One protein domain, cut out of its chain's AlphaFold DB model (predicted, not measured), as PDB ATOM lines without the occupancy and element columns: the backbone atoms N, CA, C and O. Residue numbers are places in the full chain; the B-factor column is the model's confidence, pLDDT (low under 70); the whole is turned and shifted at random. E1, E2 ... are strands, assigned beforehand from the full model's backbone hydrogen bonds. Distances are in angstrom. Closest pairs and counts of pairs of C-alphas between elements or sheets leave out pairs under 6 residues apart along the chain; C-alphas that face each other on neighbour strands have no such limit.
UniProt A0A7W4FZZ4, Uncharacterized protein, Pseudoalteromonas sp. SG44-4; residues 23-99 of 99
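Overview. This is residues 23 to 99 of the 99 residues of an uncharacterized protein of Pseudoalteromonas sp. SG44-4 (UniProt A0A7W4FZZ4). Two small antiparallel sheets of four strands form a sandwich, only partly face to face, with their strands crossed at 48 degrees; E1 and E3, each at an edge of its sheet, lie far out from the middle. The links after E1 and after E6 reach to opposite ends of the long axis. The sheet orders are E1 - E2 - E7 - E6 and E3 - E4 - E5 - E8, the second strongly turned, by 84 degrees from edge to edge. The printed part has 77 residues with eight named strands, E1 to E8 in order along the chain, and no named helix; its class is all strand. It is compact, with a radius of gyration of the C-alphas of 13.1 A, and spans 43 by 28 by 20 A.

Along the chain. E1, residues 23 to 30, begins with C-alpha 23 at (-34.258, -56.320, 32.688) and is 23.2 A long. E2, residues 38 to 46, measures 22.5 A and bends by 56 degrees at residue 42. E3 is residues 52 to 55, E4 residues 64 to 68 and E5 residues 71 to 75. E6, residues 77 to 82, is 17.0 A long, and E7, residues 88 to 93, is 16.3 A. E8, residues 96 to 98, ends with C-alpha 98 at (-40.016, -40.769, 40.513).

Arrangement. E1 and E2 form an antiparallel hairpin at 158 degrees, with N 26 and O 43 within hydrogen-bond range at 2.9 A. E2 is antiparallel to E7, with N 44 and O 90 at 2.8 A. E6 and E7 are a hairpin, with N 91 and O 79 at 2.9 A. In the other sheet E3, E4 and E5 form a meander, each strand the antiparallel neighbour of the one before; N 54 and O 65 are 3.4 A apart, and N 66 and O 73 2.9 A. E8 is antiparallel to E5 at 139 degrees, with N 96 and O 74 at 2.9 A. Between the sheets, the closest C-alphas of E2 and E8 are those of Phe 40 and Tyr 96, 4.7 A apart. Those of E5 and E7 are Ala 75 and Ser 93, at 5.5 A. E7 runs on into E8 across a break of 2 residues, at 97 degrees. E1 is apart from E3, E4, E5 and E8.

Size, cuts and confidence. The C-alphas farthest apart, of Ser 34 and Val 84, are 43.1 A from each other. The printed part has no cut and no long link. Its mean pLDDT is 71.1; residues 23 to 25, 27 to 39, 50 to 62 and 99 are under 70.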
ATOM      1  N   ILE A  23     -34.680 -55.802  33.995       67.12
ATOM      2  CA  ILE A  23     -34.258 -56.320  32.688       67.12
ATOM      3  C   ILE A  23     -34.800 -55.419  31.578       67.12
ATOM      4  O   ILE A  23     -34.078 -55.067  30.648       67.12
ATOM      5  N   SER A  24     -36.071 -55.034  31.673       69.94
ATOM      6  CA  SER A  24     -36.724 -54.145  30.713       69.94
ATOM      7  C   SER A  24     -37.974 -53.505  31.316       69.94
ATOM      8  O   SER A  24     -38.484 -53.953  32.344       69.94
ATOM      9  N   GLY A  25     -38.463 -52.438  30.687       65.06
ATOM     10  CA  GLY A  25     -39.724 -51.805  31.050       65.06
ATOM     11  C   GLY A  25     -40.442 -51.277  29.818       65.06
ATOM     12  O   GLY A  25     -39.796 -50.783  28.894       65.06
ATOM     13  N   GLU A  26     -41.765 -51.392  29.812       72.12
ATOM     14  CA  GLU A  26     -42.618 -50.818  28.778       72.12
ATOM     15  C   GLU A  26     -43.181 -49.489  29.275       72.12
ATOM     16  O   GLU A  26     -43.788 -49.404  30.349       72.12
ATOM     17  N   THR A  27     -42.948 -48.438  28.493       67.38
ATOM     18  CA  THR A  27     -43.427 -47.092  28.797       67.38
ATOM     19  C   THR A  27     -44.489 -46.668  27.807       67.38
ATOM     20  O   THR A  27     -44.296 -46.816  26.598       67.38
ATOM     21  N   ARG A  28     -45.559 -46.049  28.298       62.56
ATOM     22  CA  ARG A  28     -46.558 -45.404  27.452       62.56
ATOM     23  C   ARG A  28     -46.344 -43.904  27.457       62.56
ATOM     24  O   ARG A  28     -46.277 -43.272  28.511       62.56
ATOM     25  N   HIS A  29     -46.266 -43.337  26.259       54.06
ATOM     26  CA  HIS A  29     -46.323 -41.896  26.087       54.06
ATOM     27  C   HIS A  29     -47.786 -41.483  25.952       54.06
ATOM     28  O   HIS A  29     -48.487 -41.973  25.067       54.06
ATOM     29  N   VAL A  30     -48.257 -40.610  26.837       54.78
ATOM     30  CA  VAL A  30     -49.567 -39.974  26.697       54.78
ATOM     31  C   VAL A  30     -49.306 -38.507  26.391       54.78
ATOM     32  O   VAL A  30     -48.790 -37.778  27.237       54.78
ATOM     33  N   GLU A  31     -49.631 -38.078  25.172       51.69
ATOM     34  CA  GLU A  31     -49.593 -36.664  24.798       51.69
ATOM     35  C   GLU A  31     -50.773 -35.947  25.468       51.69
ATOM     36  O   GLU A  31     -51.869 -35.833  24.923       51.69
ATOM     37  N   GLY A  32     -50.561 -35.509  26.709       46.75
ATOM     38  CA  GLY A  32     -51.447 -34.564  27.373       46.75
ATOM     39  C   GLY A  32     -51.235 -33.176  26.778       46.75
ATOM     40  O   GLY A  32     -50.118 -32.660  26.792       46.75
ATOM     41  N   GLY A  33     -52.294 -32.572  26.237       45.50
ATOM     42  CA  GLY A  33     -52.248 -31.194  25.752       45.50
ATOM     43  C   GLY A  33     -51.730 -30.242  26.837       45.50
ATOM     44  O   GLY A  33     -52.193 -30.293  27.973       45.50
ATOM     45  N   SER A  34     -50.789 -29.373  26.449       52.81
ATOM     46  CA  SER A  34     -50.096 -28.380  27.284       52.81
ATOM     47  C   SER A  34     -49.097 -28.956  28.315       52.81
ATOM     48  O   SER A  34     -49.385 -29.075  29.502       52.81
ATOM     49  N   ASP A  35     -47.872 -29.205  27.839       44.12
ATOM     50  CA  ASP A  35     -46.583 -29.130  28.563       44.12
ATOM     51  C   ASP A  35     -46.206 -30.126  29.674       44.12
ATOM     52  O   ASP A  35     -45.121 -30.009  30.247       44.12
ATOM     53  N   LEU A  36     -46.969 -31.194  29.919       44.72
ATOM     54  CA  LEU A  36     -46.512 -32.272  30.809       44.72
ATOM     55  C   LEU A  36     -46.366 -33.594  30.057       44.72
ATOM     56  O   LEU A  36     -47.271 -34.424  30.025       44.72
ATOM     57  N   LYS A  37     -45.171 -33.815  29.492       50.69
ATOM     58  CA  LYS A  37     -44.728 -35.137  29.025       50.69
ATOM     59  C   LYS A  37     -44.552 -36.056  30.234       50.69
ATOM     60  O   LYS A  37     -43.470 -36.128  30.813       50.69
ATOM     61  N   GLN A  38     -45.621 -36.728  30.644       54.19
ATOM     62  CA  GLN A  38     -45.557 -37.747  31.687       54.19
ATOM     63  C   GLN A  38     -45.179 -39.084  31.046       54.19
ATOM     64  O   GLN A  38     -45.871 -39.588  30.162       54.19
ATOM     65  N   ASN A  39     -44.041 -39.641  31.465       60.44
ATOM     66  CA  ASN A  39     -43.624 -40.980  31.064       60.44
ATOM     67  C   ASN A  39     -44.259 -41.979  32.026       60.44
ATOM     68  O   ASN A  39     -43.813 -42.112  33.170       60.44
ATOM     69  N   PHE A  40     -45.303 -42.660  31.561       71.69
ATOM     70  CA  PHE A  40     -45.924 -43.734  32.318       71.69
ATOM     71  C   PHE A  40     -45.145 -45.026  32.107       71.69
ATOM     72  O   PHE A  40     -44.653 -45.296  31.010       71.69
ATOM     73  N   VAL A  41     -45.018 -45.812  33.168       73.31
ATOM     74  CA  VAL A  41     -44.438 -47.151  33.154       73.31
ATOM     75  C   VAL A  41     -45.590 -48.111  33.391       73.31
ATOM     76  O   VAL A  41     -46.153 -48.118  34.481       73.31
ATOM     77  N   ASP A  42     -45.933 -48.900  32.377       78.31
ATOM     78  CA  ASP A  42     -47.042 -49.857  32.452       78.31
ATOM     79  C   ASP A  42     -46.552 -51.218  32.957       78.31
ATOM     80  O   ASP A  42     -47.250 -51.909  33.705       78.31
ATOM     81  N   GLN A  43     -45.334 -51.603  32.565       79.81
ATOM     82  CA  GLN A  43     -44.767 -52.904  32.889       79.81
ATOM     83  C   GLN A  43     -43.268 -52.825  33.176       79.81
ATOM     84  O   GLN A  43     -42.528 -52.108  32.504       79.81
ATOM     85  N   LEU A  44     -42.811 -53.622  34.139       80.06
ATOM     86  CA  LEU A  44     -41.402 -53.920  34.382       80.06
ATOM     87  C   LEU A  44     -41.177 -55.431  34.304       80.06
ATOM     88  O   LEU A  44     -41.993 -56.218  34.783       80.06
ATOM     89  N   ILE A  45     -40.046 -55.839  33.741       81.75
ATOM     90  CA  ILE A  45     -39.549 -57.209  33.810       81.75
ATOM     91  C   ILE A  45     -38.328 -57.208  34.722       81.75
ATOM     92  O   ILE A  45     -37.320 -56.569  34.427       81.75
ATOM     93  N   LEU A  46     -38.429 -57.914  35.840       80.12
ATOM     94  CA  LEU A  46     -37.383 -58.036  36.848       80.12
ATOM     95  C   LEU A  46     -36.687 -59.385  36.723       80.12
ATOM     96  O   LEU A  46     -37.305 -60.388  36.361       80.12
ATOM     97  N   LYS A  47     -35.400 -59.417  37.064       76.06
ATOM     98  CA  LYS A  47     -34.591 -60.640  37.019       76.06
ATOM     99  C   LYS A  47     -35.045 -61.713  38.006       76.06
ATOM    100  O   LYS A  47     -34.889 -62.892  37.718       76.06
ATOM    101  N   ASN A  48     -35.601 -61.309  39.141       74.25
ATOM    102  CA  ASN A  48     -36.211 -62.196  40.121       74.25
ATOM    103  C   ASN A  48     -37.398 -61.476  40.801       74.25
ATOM    104  O   ASN A  48     -37.646 -60.297  40.542       74.25
ATOM    105  N   CYS A  49     -38.157 -62.185  41.640       71.00
ATOM    106  CA  CYS A  49     -39.322 -61.628  42.340       71.00
ATOM    107  C   CYS A  49     -39.016 -61.109  43.764       71.00
ATOM    108  O   CYS A  49     -39.958 -60.835  44.506       71.00
ATOM    109  N   ASP A  50     -37.747 -60.934  44.161       69.81
ATOM    110  CA  ASP A  50     -37.373 -60.445  45.504       69.81
ATOM    111  C   ASP A  50     -37.540 -58.923  45.635       69.81
ATOM    112  O   ASP A  50     -36.586 -58.152  45.774       69.81
ATOM    113  N   VAL A  51     -38.784 -58.461  45.557       66.50
ATOM    114  CA  VAL A  51     -39.131 -57.041  45.622       66.50
ATOM    115  C   VAL A  51     -39.558 -56.625  47.023       66.50
ATOM    116  O   VAL A  51     -40.347 -57.297  47.688       66.50
ATOM    117  N   LYS A  52     -39.086 -55.457  47.468       63.66
ATOM    118  CA  LYS A  52     -39.579 -54.830  48.695       63.66
ATOM    119  C   LYS A  52     -40.717 -53.874  48.350       63.66
ATOM    120  O   LYS A  52     -40.495 -52.787  47.820       63.66
ATOM    121  N   LEU A  53     -41.939 -54.282  48.671       62.19
ATOM    122  CA  LEU A  53     -43.119 -53.428  48.581       62.19
ATOM    123  C   LEU A  53     -43.267 -52.608  49.858       62.19
ATOM    124  O   LEU A  53     -43.165 -53.136  50.964       62.19
ATOM    125  N   THR A  54     -43.522 -51.314  49.703       61.41
ATOM    126  CA  THR A  54     -43.841 -50.427  50.823       61.41
ATOM    127  C   THR A  54     -45.090 -49.639  50.473       61.41
ATOM    128  O   THR A  54     -45.121 -48.946  49.456       61.41
ATOM    129  N   THR A  55     -46.124 -49.739  51.299       57.47
ATOM    130  CA  THR A  55     -47.326 -48.911  51.171       57.47
ATOM    131  C   THR A  55     -47.010 -47.485  51.616       57.47
ATOM    132  O   THR A  55     -46.257 -47.277  52.566       57.47
ATOM    133  N   PHE A  56     -47.539 -46.495  50.899       56.69
ATOM    134  CA  PHE A  56     -47.352 -45.088  51.235       56.69
ATOM    135  C   PHE A  56     -48.381 -44.717  52.312       56.69
ATOM    136  O   PHE A  56     -49.566 -44.602  52.017       56.69
ATOM    137  N   GLU A  57     -47.956 -44.561  53.564       53.66
ATOM    138  CA  GLU A  57     -48.768 -43.880  54.577       53.66
ATOM    139  C   GLU A  57     -48.329 -42.421  54.647       53.66
ATOM    140  O   GLU A  57     -47.346 -42.096  55.306       53.66
ATOM    141  N   ALA A  58     -49.020 -41.580  53.875       47.34
ATOM    142  CA  ALA A  58     -49.308 -40.167  54.135       47.34
ATOM    143  C   ALA A  58     -49.738 -39.505  52.812       47.34
ATOM    144  O   ALA A  58     -49.041 -39.563  51.801       47.34
ATOM    145  N   ASP A  59     -50.911 -38.885  52.829       52.38
ATOM    146  CA  ASP A  59     -51.365 -37.840  51.899       52.38
ATOM    147  C   ASP A  59     -51.716 -38.203  50.445       52.38
ATOM    148  O   ASP A  59     -52.291 -37.372  49.743       52.38
ATOM    149  N   SER A  60     -51.488 -39.434  49.979       55.50
ATOM    150  CA  SER A  60     -51.977 -39.895  48.662       55.50
ATOM    151  C   SER A  60     -52.878 -41.114  48.813       55.50
ATOM    152  O   SER A  60     -52.446 -42.261  48.737       55.50
ATOM    153  N   ILE A  61     -54.159 -40.838  49.057       59.00
ATOM    154  CA  ILE A  61     -55.226 -41.834  49.153       59.00
ATOM    155  C   ILE A  61     -55.144 -42.736  47.901       59.00
ATOM    156  O   ILE A  61     -55.392 -42.269  46.792       59.00
ATOM    157  N   ASN A  62     -54.780 -44.011  48.088       67.94
ATOM    158  CA  ASN A  62     -54.769 -45.105  47.095       67.94
ATOM    159  C   ASN A  62     -53.543 -45.292  46.177       67.94
ATOM    160  O   ASN A  62     -53.681 -45.979  45.168       67.94
ATOM    161  N   LYS A  63     -52.350 -44.765  46.490       74.81
ATOM    162  CA  LYS A  63     -51.140 -45.090  45.700       74.81
ATOM    163  C   LYS A  63     -50.195 -46.061  46.407       74.81
ATOM    164  O   LYS A  63     -49.966 -45.983  47.612       74.81
ATOM    165  N   VAL A  64     -49.606 -46.966  45.632       77.06
ATOM    166  CA  VAL A  64     -48.616 -47.959  46.063       77.06
ATOM    167  C   VAL A  64     -47.245 -47.562  45.527       77.06
ATOM    168  O   VAL A  64     -47.107 -47.130  44.380       77.06
ATOM    169  N   LYS A  65     -46.217 -47.730  46.360       77.50
ATOM    170  CA  LYS A  65     -44.828 -47.459  46.003       77.50
ATOM    171  C   LYS A  65     -44.046 -48.762  45.862       77.50
ATOM    172  O   LYS A  65     -43.938 -49.551  46.802       77.50
ATOM    173  N   LEU A  66     -43.436 -48.946  44.699       76.81
ATOM    174  CA  LEU A  66     -42.452 -49.992  44.453       76.81
ATOM    175  C   LEU A  66     -41.063 -49.365  44.473       76.81
ATOM    176  O   LEU A  66     -40.747 -48.521  43.637       76.81
ATOM    177  N   SER A  67     -40.240 -49.781  45.432       75.56
ATOM    178  CA  SER A  67     -38.825 -49.408  45.460       75.56
ATOM    179  C   SER A  67     -38.010 -50.579  44.932       75.56
ATOM    180  O   SER A  67     -38.112 -51.690  45.451       75.56
ATOM    181  N   PHE A  68     -37.220 -50.333  43.895       70.44
ATOM    182  CA  PHE A  68     -36.399 -51.351  43.261       70.44
ATOM    183  C   PHE A  68     -35.030 -50.770  42.912       70.44
ATOM    184  O   PHE A  68     -34.941 -49.843  42.108       70.44
ATOM    185  N   SER A  69     -33.964 -51.328  43.494       70.38
ATOM    186  CA  SER A  69     -32.620 -50.737  43.431       70.38
ATOM    187  C   SER A  69     -32.655 -49.272  43.916       70.38
ATOM    188  O   SER A  69     -33.127 -48.987  45.015       70.38
ATOM    189  N   ASP A  70     -32.197 -48.350  43.082       70.88
ATOM    190  CA  ASP A  70     -32.136 -46.899  43.227       70.88
ATOM    191  C   ASP A  70     -33.363 -46.186  42.635       70.88
ATOM    192  O   ASP A  70     -33.404 -44.960  42.587       70.88
ATOM    193  N   ARG A  71     -34.366 -46.940  42.165       73.06
ATOM    194  CA  ARG A  71     -35.539 -46.403  41.469       73.06
ATOM    195  C   ARG A  71     -36.796 -46.578  42.292       73.06
ATOM    196  O   ARG A  71     -37.005 -47.600  42.952       73.06
ATOM    197  N   ILE A  72     -37.672 -45.587  42.198       79.44
ATOM    198  CA  ILE A  72     -38.974 -45.617  42.841       79.44
ATOM    199  C   ILE A  72     -40.054 -45.474  41.774       79.44
ATOM    200  O   ILE A  72     -40.022 -44.563  40.949       79.44
ATOM    201  N   PHE A  73     -41.039 -46.359  41.829       81.12
ATOM    202  CA  PHE A  73     -42.236 -46.310  41.004       81.12
ATOM    203  C   PHE A  73     -43.452 -46.091  41.894       81.12
ATOM    204  O   PHE A  73     -43.554 -46.678  42.975       81.12
ATOM    205  N   VAL A  74     -44.370 -45.250  41.436       83.69
ATOM    206  CA  VAL A  74     -45.650 -44.981  42.093       83.69
ATOM    207  C   VAL A  74     -46.757 -45.377  41.130       83.69
ATOM    208  O   VAL A  74     -46.711 -44.991  39.966       83.69
ATOM    209  N   ALA A  75     -47.733 -46.144  41.602       85.38
ATOM    210  CA  ALA A  75     -48.870 -46.599  40.806       85.38
ATOM    211  C   ALA A  75     -50.132 -46.677  41.669       85.38
ATOM    212  O   ALA A  75     -50.040 -46.771  42.892       85.38
ATOM    213  N   ASP A  76     -51.305 -46.685  41.043       84.81
ATOM    214  CA  ASP A  76     -52.574 -46.892  41.756       84.81
ATOM    215  C   ASP A  76     -52.717 -48.359  42.198       84.81
ATOM    216  O   ASP A  76     -53.275 -48.668  43.246       84.81
ATOM    217  N   ASN A  77     -52.173 -49.283  41.401       82.56
ATOM    218  CA  ASN A  77     -52.125 -50.707  41.707       82.56
ATOM    219  C   ASN A  77     -50.849 -51.341  41.140       82.56
ATOM    220  O   ASN A  77     -50.365 -50.922  40.086       82.56
ATOM    221  N   ILE A  78     -50.343 -52.374  41.817       82.38
ATOM    222  CA  ILE A  78     -49.165 -53.139  41.401       82.38
ATOM    223  C   ILE A  78     -49.496 -54.624  41.466       82.38
ATOM    224  O   ILE A  78     -49.893 -55.124  42.518       82.38
ATOM    225  N   SER A  79     -49.302 -55.341  40.362       84.50
ATOM    226  CA  SER A  79     -49.437 -56.798  40.330       84.50
ATOM    227  C   SER A  79     -48.137 -57.471  39.911       84.50
ATOM    228  O   SER A  79     -47.351 -56.921  39.139       84.50
ATOM    229  N   PHE A  80     -47.919 -58.673  40.446       85.31
ATOM    230  CA  PHE A  80     -46.725 -59.477  40.212       85.31
ATOM    231  C   PHE A  80     -47.119 -60.810  39.599       85.31
ATOM    232  O   PHE A  80     -48.061 -61.467  40.042       85.31
ATOM    233  N   THR A  81     -46.387 -61.227  38.575       86.62
ATOM    234  CA  THR A  81     -46.556 -62.539  37.956       86.62
ATOM    235  C   THR A  81     -45.188 -63.142  37.703       86.62
ATOM    236  O   THR A  81     -44.405 -62.626  36.903       86.62
ATOM    237  N   SER A  82     -44.898 -64.242  38.394       84.75
ATOM    238  CA  SER A  82     -43.700 -65.042  38.155       84.75
ATOM    239  C   SER A  82     -43.787 -65.730  36.799       84.75
ATOM    240  O   SER A  82     -44.832 -66.288  36.449       84.75
ATOM    241  N   ARG A  83     -42.683 -65.744  36.059       84.25
ATOM    242  CA  ARG A  83     -42.563 -66.469  34.796       84.25
ATOM    243  C   ARG A  83     -41.781 -67.767  34.971       84.25
ATOM    244  O   ARG A  83     -41.023 -67.945  35.921       84.25
ATOM    245  N   VAL A  84     -41.969 -68.679  34.019       84.62
ATOM    246  CA  VAL A  84     -41.316 -70.001  33.996       84.62
ATOM    247  C   VAL A  84     -39.793 -69.927  33.843       84.62
ATOM    248  O   VAL A  84     -39.103 -70.868  34.216       84.62
ATOM    249  N   ASP A  85     -39.270 -68.814  33.327       82.25
ATOM    250  CA  ASP A  85     -37.837 -68.548  33.158       82.25
ATOM    251  C   ASP A  85     -37.171 -67.954  34.418       82.25
ATOM    252  O   ASP A  85     -35.988 -67.624  34.395       82.25
ATOM    253  N   GLY A  86     -37.920 -67.816  35.518       78.56
ATOM    254  CA  GLY A  86     -37.441 -67.236  36.774       78.56
ATOM    255  C   GLY A  86     -37.525 -65.708  36.842       78.56
ATOM    256  O   GLY A  86     -37.249 -65.141  37.899       78.56
ATOM    257  N   THR A  87     -37.946 -65.035  35.763       84.25
ATOM    258  CA  THR A  87     -38.174 -63.583  35.764       84.25
ATOM    259  C   THR A  87     -39.522 -63.218  36.392       84.25
ATOM    260  O   THR A  87     -40.432 -64.045  36.513       84.25
ATOM    261  N   CYS A  88     -39.673 -61.954  36.789       83.69
ATOM    262  CA  CYS A  88     -40.908 -61.416  37.351       83.69
ATOM    263  C   CYS A  88     -41.490 -60.341  36.435       83.69
ATOM    264  O   CYS A  88     -40.808 -59.372  36.106       83.69
ATOM    265  N   SER A  89     -42.755 -60.471  36.049       85.50
ATOM    266  CA  SER A  89     -43.507 -59.387  35.420       85.50
ATOM    267  C   SER A  89     -44.188 -58.556  36.495       85.50
ATOM    268  O   SER A  89     -44.933 -59.102  37.309       85.50
ATOM    269  N   VAL A  90     -43.989 -57.246  36.452       85.88
ATOM    270  CA  VAL A  90     -44.674 -56.280  37.310       85.88
ATOM    271  C   VAL A  90     -45.536 -55.392  36.438       85.88
ATOM    272  O   VAL A  90     -45.011 -54.774  35.518       85.88
ATOM    273  N   VAL A  91     -46.831 -55.320  36.717       87.25
ATOM    274  CA  VAL A  91     -47.749 -54.411  36.019       87.25
ATOM    275  C   VAL A  91     -48.120 -53.279  36.965       87.25
ATOM    276  O   VAL A  91     -48.484 -53.521  38.116       87.25
ATOM    277  N   LEU A  92     -48.006 -52.048  36.477       85.56
ATOM    278  CA  LEU A  92     -48.228 -50.817  37.223       85.56
ATOM    279  C   LEU A  92     -49.420 -50.078  36.601       85.56
ATOM    280  O   LEU A  92     -49.337 -49.568  35.486       85.56
ATOM    281  N   SER A  93     -50.541 -50.002  37.315       85.69
ATOM    282  CA  SER A  93     -51.705 -49.242  36.842       85.69
ATOM    283  C   SER A  93     -51.469 -47.748  37.044       85.69
ATOM    284  O   SER A  93     -51.300 -47.311  38.184       85.69
ATOM    285  N   ASN A  94     -51.467 -46.974  35.953       82.44
ATOM    286  CA  ASN A  94     -51.099 -45.551  35.948       82.44
ATOM    287  C   ASN A  94     -49.737 -45.300  36.618       82.44
ATOM    288  O   ASN A  94     -49.546 -44.321  37.344       82.44
ATOM    289  N   GLY A  95     -48.801 -46.228  36.405       81.38
ATOM    290  CA  GLY A  95     -47.477 -46.180  36.999       81.38
ATOM    291  C   GLY A  95     -46.626 -45.058  36.430       81.38
ATOM    292  O   GLY A  95     -46.634 -44.812  35.229       81.38
ATOM    293  N   TYR A  96     -45.828 -44.410  37.268       81.75
ATOM    294  CA  TYR A  96     -44.769 -43.505  36.828       81.75
ATOM    295  C   TYR A  96     -43.545 -43.631  37.733       81.75
ATOM    296  O   TYR A  96     -43.641 -43.957  38.919       81.75
ATOM    297  N   GLY A  97     -42.372 -43.392  37.152       75.38
ATOM    298  CA  GLY A  97     -41.125 -43.325  37.905       75.38
ATOM    299  C   GLY A  97     -40.975 -41.967  38.586       75.38
ATOM    300  O   GLY A  97     -41.210 -40.934  37.958       75.38
ATOM    301  N   ILE A  98     -40.542 -41.963  39.844       74.25
ATOM    302  CA  ILE A  98     -40.016 -40.769  40.513       74.25
ATOM    303  C   ILE A  98     -38.509 -40.955  40.709       74.25
ATOM    304  O   ILE A  98     -38.049 -42.064  40.994       74.25
ATOM    305  N   LYS A  99     -37.750 -39.885  40.462       59.62
ATOM    306  CA  LYS A  99     -36.294 -39.874  40.619       59.62
ATOM    307  C   LYS A  99     -35.907 -39.797  42.091       59.62
ATOM    308  O   LYS A  99     -36.597 -39.057  42.826       59.62
TER     309      LYS A  99